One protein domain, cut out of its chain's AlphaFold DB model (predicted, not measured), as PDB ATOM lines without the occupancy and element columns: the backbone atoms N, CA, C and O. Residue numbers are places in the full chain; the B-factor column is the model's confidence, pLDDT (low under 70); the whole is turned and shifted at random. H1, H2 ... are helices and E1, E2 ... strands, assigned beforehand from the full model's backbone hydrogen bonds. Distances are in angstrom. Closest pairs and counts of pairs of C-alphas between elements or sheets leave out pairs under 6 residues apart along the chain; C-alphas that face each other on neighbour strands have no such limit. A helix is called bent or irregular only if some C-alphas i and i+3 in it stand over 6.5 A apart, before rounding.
ATOM      1  N   LYS A   4      97.656 218.962 170.801       92.06
ATOM      2  CA  LYS A   4      97.105 219.978 169.909       92.06
ATOM      3  C   LYS A   4      95.602 219.777 169.820       92.06
ATOM      4  O   LYS A   4      95.120 218.712 169.441       92.06
ATOM      5  N   ILE A   5      94.878 220.826 170.185       90.31
ATOM      6  CA  ILE A   5      93.420 220.868 170.178       90.31
ATOM      7  C   ILE A   5      93.021 221.938 169.171       90.31
ATOM      8  O   ILE A   5      93.494 223.076 169.253       90.31
ATOM      9  N   GLU A   6      92.176 221.571 168.215       85.94
ATOM     10  CA  GLU A   6      91.686 222.498 167.202       85.94
ATOM     11  C   GLU A   6      91.007 223.711 167.861       85.94
ATOM     12  O   GLU A   6      90.266 223.582 168.838       85.94
ATOM     13  N   GLY A   7      91.355 224.913 167.400       81.88
ATOM     14  CA  GLY A   7      90.862 226.171 167.968       81.88
ATOM     15  C   GLY A   7      91.457 226.580 169.327       81.88
ATOM     16  O   GLY A   7      91.100 227.641 169.836       81.88
ATOM     17  N   LYS A   8      92.374 225.806 169.938       84.38
ATOM     18  CA  LYS A   8      92.973 226.133 171.253       84.38
ATOM     19  C   LYS A   8      94.504 226.165 171.239       84.38
ATOM     20  O   LYS A   8      95.162 225.426 171.965       84.38
ATOM     21  N   ASN A   9      95.074 227.115 170.500       78.94
ATOM     22  CA  ASN A   9      96.529 227.276 170.320       78.94
ATOM     23  C   ASN A   9      97.323 227.588 171.609       78.94
ATOM     24  O   ASN A   9      98.543 227.432 171.629       78.94
ATOM     25  N   LYS A  10      96.653 228.034 172.684       85.12
ATOM     26  CA  LYS A  10      97.286 228.301 173.990       85.12
ATOM     27  C   LYS A  10      97.606 227.025 174.779       85.12
ATOM     28  O   LYS A  10      98.452 227.072 175.661       85.12
ATOM     29  N   ILE A  11      96.934 225.911 174.482       88.50
ATOM     30  CA  ILE A  11      97.151 224.624 175.147       88.50
ATOM     31  C   ILE A  11      98.183 223.859 174.320       88.50
ATOM     32  O   ILE A  11      97.899 223.502 173.178       88.50
ATOM     33  N   LYS A  12      99.373 223.626 174.880       88.75
ATOM     34  CA  LYS A  12     100.458 222.894 174.202       88.75
ATOM     35  C   LYS A  12     100.775 221.571 174.887       88.75
ATOM     36  O   LYS A  12     101.231 220.633 174.239       88.75
ATOM     37  N   ASN A  13     100.532 221.484 176.191       91.38
ATOM     38  CA  ASN A  13     100.772 220.307 177.010       91.38
ATOM     39  C   ASN A  13      99.512 219.891 177.770       91.38
ATOM     40  O   ASN A  13      98.662 220.717 178.092       91.38
ATOM     41  N   LEU A  14      99.432 218.608 178.141       90.38
ATOM     42  CA  LEU A  14      98.341 218.103 178.989       90.38
ATOM     43  C   LEU A  14      98.193 218.902 180.293       90.38
ATOM     44  O   LEU A  14      97.078 219.227 180.680       90.38
ATOM     45  N   LYS A  15      99.312 219.297 180.917       89.25
ATOM     46  CA  LYS A  15      99.337 220.079 182.168       89.25
ATOM     47  C   LYS A  15      98.650 221.448 182.059       89.25
ATOM     48  O   LYS A  15      98.215 221.987 183.073       89.25
ATOM     49  N   ASP A  16      98.519 221.992 180.850       91.00
ATOM     50  CA  ASP A  16      97.837 223.270 180.617       91.00
ATOM     51  C   ASP A  16      96.307 223.119 180.761       91.00
ATOM     52  O   ASP A  16      95.575 224.093 180.960       91.00
ATOM     53  N   ILE A  17      95.796 221.884 180.684       91.38
ATOM     54  CA  ILE A  17      94.377 221.563 180.813       91.38
ATOM     55  C   ILE A  17      94.043 221.346 182.289       91.38
ATOM     56  O   ILE A  17      94.061 220.232 182.801       91.38
ATOM     57  N   LYS A  18      93.649 222.419 182.977       90.38
ATOM     58  CA  LYS A  18      93.170 222.305 184.364       90.38
ATOM     59  C   LYS A  18      91.843 221.529 184.428       90.38
ATOM     60  O   LYS A  18      90.946 221.856 183.639       90.38
ATOM     61  N   PRO A  19      91.673 220.556 185.339       89.38
ATOM     62  CA  PRO A  19      90.397 219.873 185.527       89.38
ATOM     63  C   PRO A  19      89.347 220.825 186.107       89.38
ATOM     64  O   PRO A  19      89.674 221.879 186.652       89.38
ATOM     65  N   ILE A  20      88.075 220.450 185.988       86.31
ATOM     66  CA  ILE A  20      86.959 221.151 186.633       86.31
ATOM     67  C   ILE A  20      86.490 220.281 187.798       86.31
ATOM     68  O   ILE A  20      86.457 219.055 187.688       86.31
ATOM     69  N   LYS A  21      86.125 220.908 188.918       83.38
ATOM     70  CA  LYS A  21      85.537 220.193 190.054       83.38
ATOM     71  C   LYS A  21      84.233 219.516 189.618       83.38
ATOM     72  O   LYS A  21      83.426 220.124 188.915       83.38
ATOM     73  N   ASN A  22      84.050 218.259 190.016       82.44
ATOM     74  CA  ASN A  22      82.849 217.450 189.771       82.44
ATOM     75  C   ASN A  22      82.394 217.373 188.301       82.44
ATOM     76  O   ASN A  22      81.215 217.162 188.025       82.44
ATOM     77  N   SER A  23      83.297 217.558 187.335       87.75
ATOM     78  CA  SER A  23      82.954 217.442 185.918       87.75
ATOM     79  C   SER A  23      84.150 217.027 185.063       87.75
ATOM     80  O   SER A  23      85.302 217.031 185.497       87.75
ATOM     81  N   VAL A  24      83.851 216.616 183.831       91.19
ATOM     82  CA  VAL A  24      84.824 216.063 182.885       91.19
ATOM     83  C   VAL A  24      84.963 217.021 181.707       91.19
ATOM     84  O   VAL A  24      83.992 217.252 180.984       91.19
ATOM     85  N   LYS A  25      86.170 217.549 181.477       93.12
ATOM     86  CA  LYS A  25      86.501 218.255 180.232       93.12
ATOM     87  C   LYS A  25      86.706 217.239 179.123       93.12
ATOM     88  O   LYS A  25      87.419 216.258 179.308       93.12
ATOM     89  N   LYS A  26      86.097 217.499 177.974       93.62
ATOM     90  CA  LYS A  26      86.038 216.571 176.847       93.62
ATOM     91  C   LYS A  26      86.584 217.255 175.608       93.62
ATOM     92  O   LYS A  26      86.225 218.398 175.327       93.62
ATOM     93  N   PHE A  27      87.439 216.552 174.885       92.81
ATOM     94  CA  PHE A  27      88.002 217.006 173.623       92.81
ATOM     95  C   PHE A  27      87.990 215.837 172.649       92.81
ATOM     96  O   PHE A  27      88.474 214.757 172.981       92.81
ATOM     97  N   ASN A  28      87.445 216.055 171.459       92.38
ATOM     98  CA  ASN A  28      87.372 215.027 170.429       92.38
ATOM     99  C   ASN A  28      88.339 215.358 169.292       92.38
ATOM    100  O   ASN A  28      88.522 216.529 168.964       92.38
ATOM    101  N   GLY A  29      88.953 214.329 168.705       92.50
ATOM    102  CA  GLY A  29      89.852 214.475 167.559       92.50
ATOM    103  C   GLY A  29      91.119 215.290 167.840       92.50
ATOM    104  O   GLY A  29      91.623 215.945 166.931       92.50
ATOM    105  N   ILE A  30      91.627 215.264 169.074       93.56
ATOM    106  CA  ILE A  30      92.893 215.906 169.438       93.56
ATOM    107  C   ILE A  30      94.077 215.182 168.796       93.56
ATOM    108  O   ILE A  30      93.997 213.989 168.510       93.56
ATOM    109  N   LEU A  31      95.192 215.888 168.619       94.81
ATOM    110  CA  LEU A  31      96.462 215.281 168.222       94.81
ATOM    111  C   LEU A  31      97.372 215.216 169.444       94.81
ATOM    112  O   LEU A  31      97.716 216.244 170.032       94.81
ATOM    113  N   LEU A  32      97.728 214.003 169.838       93.50
ATOM    114  CA  LEU A  32      98.527 213.714 171.017       93.50
ATOM    115  C   LEU A  32      99.955 213.347 170.605       93.50
ATOM    116  O   LEU A  32     100.153 212.735 169.559       93.50
ATOM    117  N   THR A  33     100.926 213.687 171.458       91.25
ATOM    118  CA  THR A  33     102.373 213.460 171.252       91.25
ATOM    119  C   THR A  33     102.968 214.232 170.061       91.25
ATOM    120  O   THR A  33     102.284 214.992 169.377       91.25
ATOM    121  N   ALA A  34     104.286 214.105 169.855       89.50
ATOM    122  CA  ALA A  34     104.976 214.710 168.713       89.50
ATOM    123  C   ALA A  34     104.558 214.073 167.373       89.50
ATOM    124  O   ALA A  34     104.523 214.756 166.352       89.50
ATOM    125  N   GLU A  35     104.175 212.796 167.406       91.19
ATOM    126  CA  GLU A  35     103.736 212.008 166.247       91.19
ATOM    127  C   GLU A  35     102.292 212.325 165.823       91.19
ATOM    128  O   GLU A  35     101.845 211.875 164.773       91.19
ATOM    129  N   LYS A  36     101.576 213.167 166.585       91.56
ATOM    130  CA  LYS A  36     100.224 213.657 166.268       91.56
ATOM    131  C   LYS A  36      99.187 212.534 166.142       91.56
ATOM    132  O   LYS A  36      98.324 212.582 165.266       91.56
ATOM    133  N   TYR A  37      99.214 211.562 167.050       93.25
ATOM    134  CA  TYR A  37      98.181 210.526 167.108       93.25
ATOM    135  C   TYR A  37      96.808 211.140 167.358       93.25
ATOM    136  O   TYR A  37      96.608 211.856 168.343       93.25
ATOM    137  N   ARG A  38      95.852 210.852 166.469       94.62
ATOM    138  CA  ARG A  38      94.486 211.355 166.593       94.62
ATOM    139  C   ARG A  38      93.701 210.514 167.594       94.62
ATOM    140  O   ARG A  38      93.493 209.326 167.371       94.62
ATOM    141  N   CYS A  39      93.232 211.133 168.671       95.06
ATOM    142  CA  CYS A  39      92.391 210.475 169.668       95.06
ATOM    143  C   CYS A  39      91.420 211.463 170.327       95.06
ATOM    144  O   CYS A  39      91.416 212.659 170.043       95.06
ATOM    145  N   ASN A  40      90.589 210.967 171.231       95.25
ATOM    146  CA  ASN A  40      89.785 211.783 172.128       95.25
ATOM    147  C   ASN A  40      90.484 211.880 173.492       95.25
ATOM    148  O   ASN A  40      91.340 211.061 173.834       95.25
ATOM    149  N   LEU A  41      90.135 212.903 174.269       95.19
ATOM    150  CA  LEU A  41      90.695 213.169 175.589       95.19
ATOM    151  C   LEU A  41      89.586 213.535 176.572       95.19
ATOM    152  O   LEU A  41      88.785 214.439 176.315       95.19
ATOM    153  N   ALA A  42      89.586 212.872 177.725       95.25
ATOM    154  CA  ALA A  42      88.779 213.237 178.880       95.25
ATOM    155  C   ALA A  42      89.687 213.643 180.048       95.25
ATOM    156  O   ALA A  42      90.656 212.951 180.350       95.25
ATOM    157  N   VAL A  43      89.384 214.770 180.697       94.62
ATOM    158  CA  VAL A  43      90.159 215.287 181.835       94.62
ATOM    159  C   VAL A  43      89.246 215.552 183.024       94.62
ATOM    160  O   VAL A  43      88.300 216.335 182.913       94.62
ATOM    161  N   CYS A  44      89.533 214.930 184.166       93.25
ATOM    162  CA  CYS A  44      88.786 215.114 185.413       93.25
ATOM    163  C   CYS A  44      89.691 214.947 186.640       93.25
ATOM    164  O   CYS A  44      90.810 214.452 186.533       93.25
ATOM    165  N   LYS A  45      89.208 215.367 187.811       92.44
ATOM    166  CA  LYS A  45      89.812 214.979 189.092       92.44
ATOM    167  C   LYS A  45      89.445 213.528 189.410       92.44
ATOM    168  O   LYS A  45      88.342 213.096 189.066       92.44
ATOM    169  N   ALA A  46      90.369 212.798 190.026       86.00
ATOM    170  CA  ALA A  46      90.055 211.522 190.651       86.00
ATOM    171  C   ALA A  46      89.043 211.740 191.792       86.00
ATOM    172  O   ALA A  46      88.981 212.821 192.374       86.00
ATOM    173  N   GLU A  47      88.212 210.738 192.069       79.88
ATOM    174  CA  GLU A  47      87.162 210.844 193.094       79.88
ATOM    175  C   GLU A  47      87.751 210.792 194.511       79.88
ATOM    176  O   GLU A  47      87.351 211.576 195.367       79.88
ATOM    177  N   ASP A  48      88.778 209.959 194.703       80.50
ATOM    178  CA  ASP A  48      89.401 209.687 196.002       80.50
ATOM    179  C   ASP A  48      90.848 210.205 196.106       80.50
ATOM    180  O   ASP A  48      91.576 209.850 197.033       80.50
ATOM    181  N   SER A  49      91.308 211.020 195.150       82.19
ATOM    182  CA  SER A  49      92.649 211.610 195.207       82.19
ATOM    183  C   SER A  49      92.712 213.008 194.602       82.19
ATOM    184  O   SER A  49      91.874 213.420 193.798       82.19
ATOM    185  N   ASP A  50      93.764 213.744 194.960       84.31
ATOM    186  CA  ASP A  50      94.068 215.038 194.355       84.31
ATOM    187  C   ASP A  50      94.633 214.933 192.932       84.31
ATOM    188  O   ASP A  50      94.921 215.954 192.289       84.31
ATOM    189  N   ASP A  51      94.730 213.726 192.386       89.44
ATOM    190  CA  ASP A  51      95.270 213.520 191.056       89.44
ATOM    191  C   ASP A  51      94.301 213.978 189.972       89.44
ATOM    192  O   ASP A  51      93.072 213.950 190.087       89.44
ATOM    193  N   THR A  52      94.888 214.408 188.860       92.62
ATOM    194  CA  THR A  52      94.144 214.709 187.639       92.62
ATOM    195  C   THR A  52      94.308 213.558 186.667       92.62
ATOM    196  O   THR A  52      95.425 213.225 186.271       92.62
ATOM    197  N   TRP A  53      93.194 212.980 186.237       93.56
ATOM    198  CA  TRP A  53      93.183 211.982 185.181       93.56
ATOM    199  C   TRP A  53      93.162 212.665 183.821       93.56
ATOM    200  O   TRP A  53      92.282 213.479 183.544       93.56
ATOM    201  N   TYR A  54      94.119 212.297 182.971       94.31
ATOM    202  CA  TYR A  54      94.160 212.640 181.551       94.31
ATOM    203  C   TYR A  54      93.987 211.351 180.753       94.31
ATOM    204  O   TYR A  54      94.933 210.587 180.576       94.31
ATOM    205  N   LEU A  55      92.764 211.084 180.309       94.81
ATOM    206  CA  LEU A  55      92.394 209.826 179.669       94.81
ATOM    207  C   LEU A  55      92.360 210.005 178.154       94.81
ATOM    208  O   LEU A  55      91.413 210.582 177.615       94.81
ATOM    209  N   ALA A  56      93.396 209.520 177.473       94.94
ATOM    210  CA  ALA A  56      93.397 209.391 176.021       94.94
ATOM    211  C   ALA A  56      92.592 208.146 175.616       94.94
ATOM    212  O   ALA A  56      92.784 207.071 176.181       94.94
ATOM    213  N   THR A  57      91.676 208.282 174.659       94.88
ATOM    214  CA  THR A  57      90.812 207.174 174.231       94.88
ATOM    215  C   THR A  57      90.417 207.288 172.760       94.88
ATOM    216  O   THR A  57      90.342 208.384 172.211       94.88
ATOM    217  N   ASN A  58      90.146 206.156 172.116       94.19
ATOM    218  CA  ASN A  58      89.503 206.080 170.802       94.19
ATOM    219  C   ASN A  58      87.962 206.045 170.891       94.19
ATOM    220  O   ASN A  58      87.293 206.163 169.870       94.19
ATOM    221  N   MET A  59      87.396 205.900 172.093       92.81
ATOM    222  CA  MET A  59      85.951 205.909 172.345       92.81
ATOM    223  C   MET A  59      85.410 207.337 172.485       92.81
ATOM    224  O   MET A  59      86.174 208.304 172.525       92.81
ATOM    225  N   ASP A  60      84.090 207.489 172.632       89.75
ATOM    226  CA  ASP A  60      83.504 208.773 173.025       89.75
ATOM    227  C   ASP A  60      84.079 209.230 174.384       89.75
ATOM    228  O   ASP A  60      84.012 208.522 175.397       89.75
ATOM    229  N   SER A  61      84.619 210.452 174.416       87.94
ATOM    230  CA  SER A  61      85.153 211.095 175.622       87.94
ATOM    231  C   SER A  61      84.118 211.235 176.748       87.94
ATOM    232  O   SER A  61      84.494 211.400 177.910       87.94
ATOM    233  N   LYS A  62      82.815 211.128 176.449       85.69
ATOM    234  CA  LYS A  62      81.742 211.056 177.454       85.69
ATOM    235  C   LYS A  62      81.821 209.797 178.319       85.69
ATOM    236  O   LYS A  62      81.548 209.900 179.513       85.69
ATOM    237  N   CYS A  63      82.196 208.658 177.741       89.69
ATOM    238  CA  CYS A  63      82.212 207.361 178.424       89.69
ATOM    239  C   CYS A  63      83.582 207.030 179.028       89.69
ATOM    240  O   CYS A  63      83.665 206.206 179.933       89.69
ATOM    241  N   ALA A  64      84.644 207.707 178.582       93.56
ATOM    242  CA  ALA A  64      86.030 207.425 178.960       93.56
ATOM    243  C   ALA A  64      86.251 207.283 180.475       93.56
ATOM    244  O   ALA A  64      86.867 206.321 180.920       93.56
ATOM    245  N   VAL A  65      85.727 208.219 181.274       91.81
ATOM    246  CA  VAL A  65      85.900 208.196 182.737       91.81
ATOM    247  C   VAL A  65      85.133 207.036 183.370       91.81
ATOM    248  O   VAL A  65      85.666 206.372 184.252       91.81
ATOM    249  N   ILE A  66      83.904 206.771 182.917       90.44
ATOM    250  CA  ILE A  66      83.067 205.680 183.439       90.44
ATOM    251  C   ILE A  66      83.735 204.331 183.165       90.44
ATOM    252  O   ILE A  66      83.840 203.504 184.067       90.44
ATOM    253  N   GLU A  67      84.238 204.130 181.948       92.62
ATOM    254  CA  GLU A  67      84.954 202.908 181.584       92.62
ATOM    255  C   GLU A  67      86.283 202.782 182.334       92.62
ATOM    256  O   GLU A  67      86.589 201.723 182.874       92.62
ATOM    257  N   TYR A  68      87.042 203.873 182.469       92.94
ATOM    258  CA  TYR A  68      88.310 203.845 183.197       92.94
ATOM    259  C   TYR A  68      88.136 203.528 184.687       92.94
ATOM    260  O   TYR A  68      88.974 202.838 185.262       92.94
ATOM    261  N   LYS A  69      87.026 203.938 185.317       90.12
ATOM    262  CA  LYS A  69      86.719 203.546 186.706       90.12
ATOM    263  C   LYS A  69      86.629 202.027 186.882       90.12
ATOM    264  O   LYS A  69      86.991 201.523 187.940       90.12
ATOM    265  N   LYS A  70      86.227 201.277 185.850       90.88
ATOM    266  CA  LYS A  70      86.187 199.805 185.901       90.88
ATOM    267  C   LYS A  70      87.582 199.177 185.972       90.88
ATOM    268  O   LYS A  70      87.689 198.034 186.399       90.88
ATOM    269  N   ARG A  71      88.656 199.908 185.626       91.50
ATOM    270  CA  ARG A  71      90.050 199.426 185.715       91.50
ATOM    271  C   ARG A  71      90.374 198.874 187.103       91.50
ATOM    272  O   ARG A  71      91.048 197.859 187.195       91.50
ATOM    273  N   PHE A  72      89.870 199.504 188.163       89.25
ATOM    274  CA  PHE A  72      90.135 199.091 189.545       89.25
ATOM    275  C   PHE A  72      89.565 197.703 189.888       89.25
ATOM    276  O   PHE A  72      90.030 197.077 190.832       89.25
TER     277      PHE A  72
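What this domain is: This is residues 4 to 72 of the 175 residues of an uncharacterized protein of bioreactor metagenome (UniProt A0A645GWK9). Picture a strongly twisted sheet of three antiparallel strands, E1, E2 and E3, bent along its length, with a long winding stretch, residues 4 to 24, along one side of it and a short helix, H1, on the other. H1 only grazes the sheet, with its residues 64 to 68, and its far end at Phe 72 points away from it. You have 69 printed residues, with three named strands and then one named helix, in the order E1, E2, E3, H1; the sheet's order is E1 - E2 - E3. The class is mixed, helices and strands, though under half of the residues, 32 of 69, are in named elements. The whole is compact, with a radius of gyration of the C-alphas of 11.9 A, and spans 31 by 22 by 17 A.

How they stand to each other: Begin at the inner strand of the sheet, E2, residues 37 to 45. On one side of it find E1, residues 25 to 32, antiparallel at 150 degrees, with N 27 and O 41 within hydrogen-bond range at 2.9 A and N 43 and O 25 at 2.8 A. The other edge strand is E3, residues 52 to 57, antiparallel to E2 at 151 degrees, with N 42 and O 55 at 2.9 A and N 57 and O 40 at 2.9 A. The three form a meander, each strand the antiparallel neighbour of the one before; E1 and E2 are a hairpin, and E2 and E3 are another. Look for bends inside two strands: E1 bends by 91 degrees at residue 29 and E2 by 53 degrees at residue 40. From there turn to H1, residues 64 to 72, which is on the sheet but only grazes it. Its closest C-alphas to E2 are those of Ala 42 and Ala 64, 6.4 A apart, and to E3 those of Thr 57 and Ala 64, 6.7 A apart. In H1, 2 of 5 O i to N i+4 pairs are within hydrogen-bond range, beside 4 of 6 O i to N i+3 pairs. H1 is neither bent nor irregular, but only just: C-alphas 69 and 72 are 6.3 A apart.

Where its parts are: Find C-alpha 37 at (98.181, 210.526, 167.108); from there E2 runs 23.9 A to C-alpha 45. Find C-alpha 25 at (86.501, 218.255, 180.232), where E1 begins, and follow it 15.8 A to residue 32. E3 covers 15.7 A from residue 52 to residue 57. H1 runs 14.1 A from Ala 64 and ends at C-alpha 72, (90.135, 199.091, 189.545).

The domain as a whole: The two C-alphas farthest apart are those of Asn 9 and Phe 72, 34.7 A. The printed part runs from 4 to 72 and has no cut. The link E1 to E2 is tight, E2 to E3 and E3 to H1 are short, and no link is long. The mean pLDDT of the printed part is 90.3, and no printed residue is under 70.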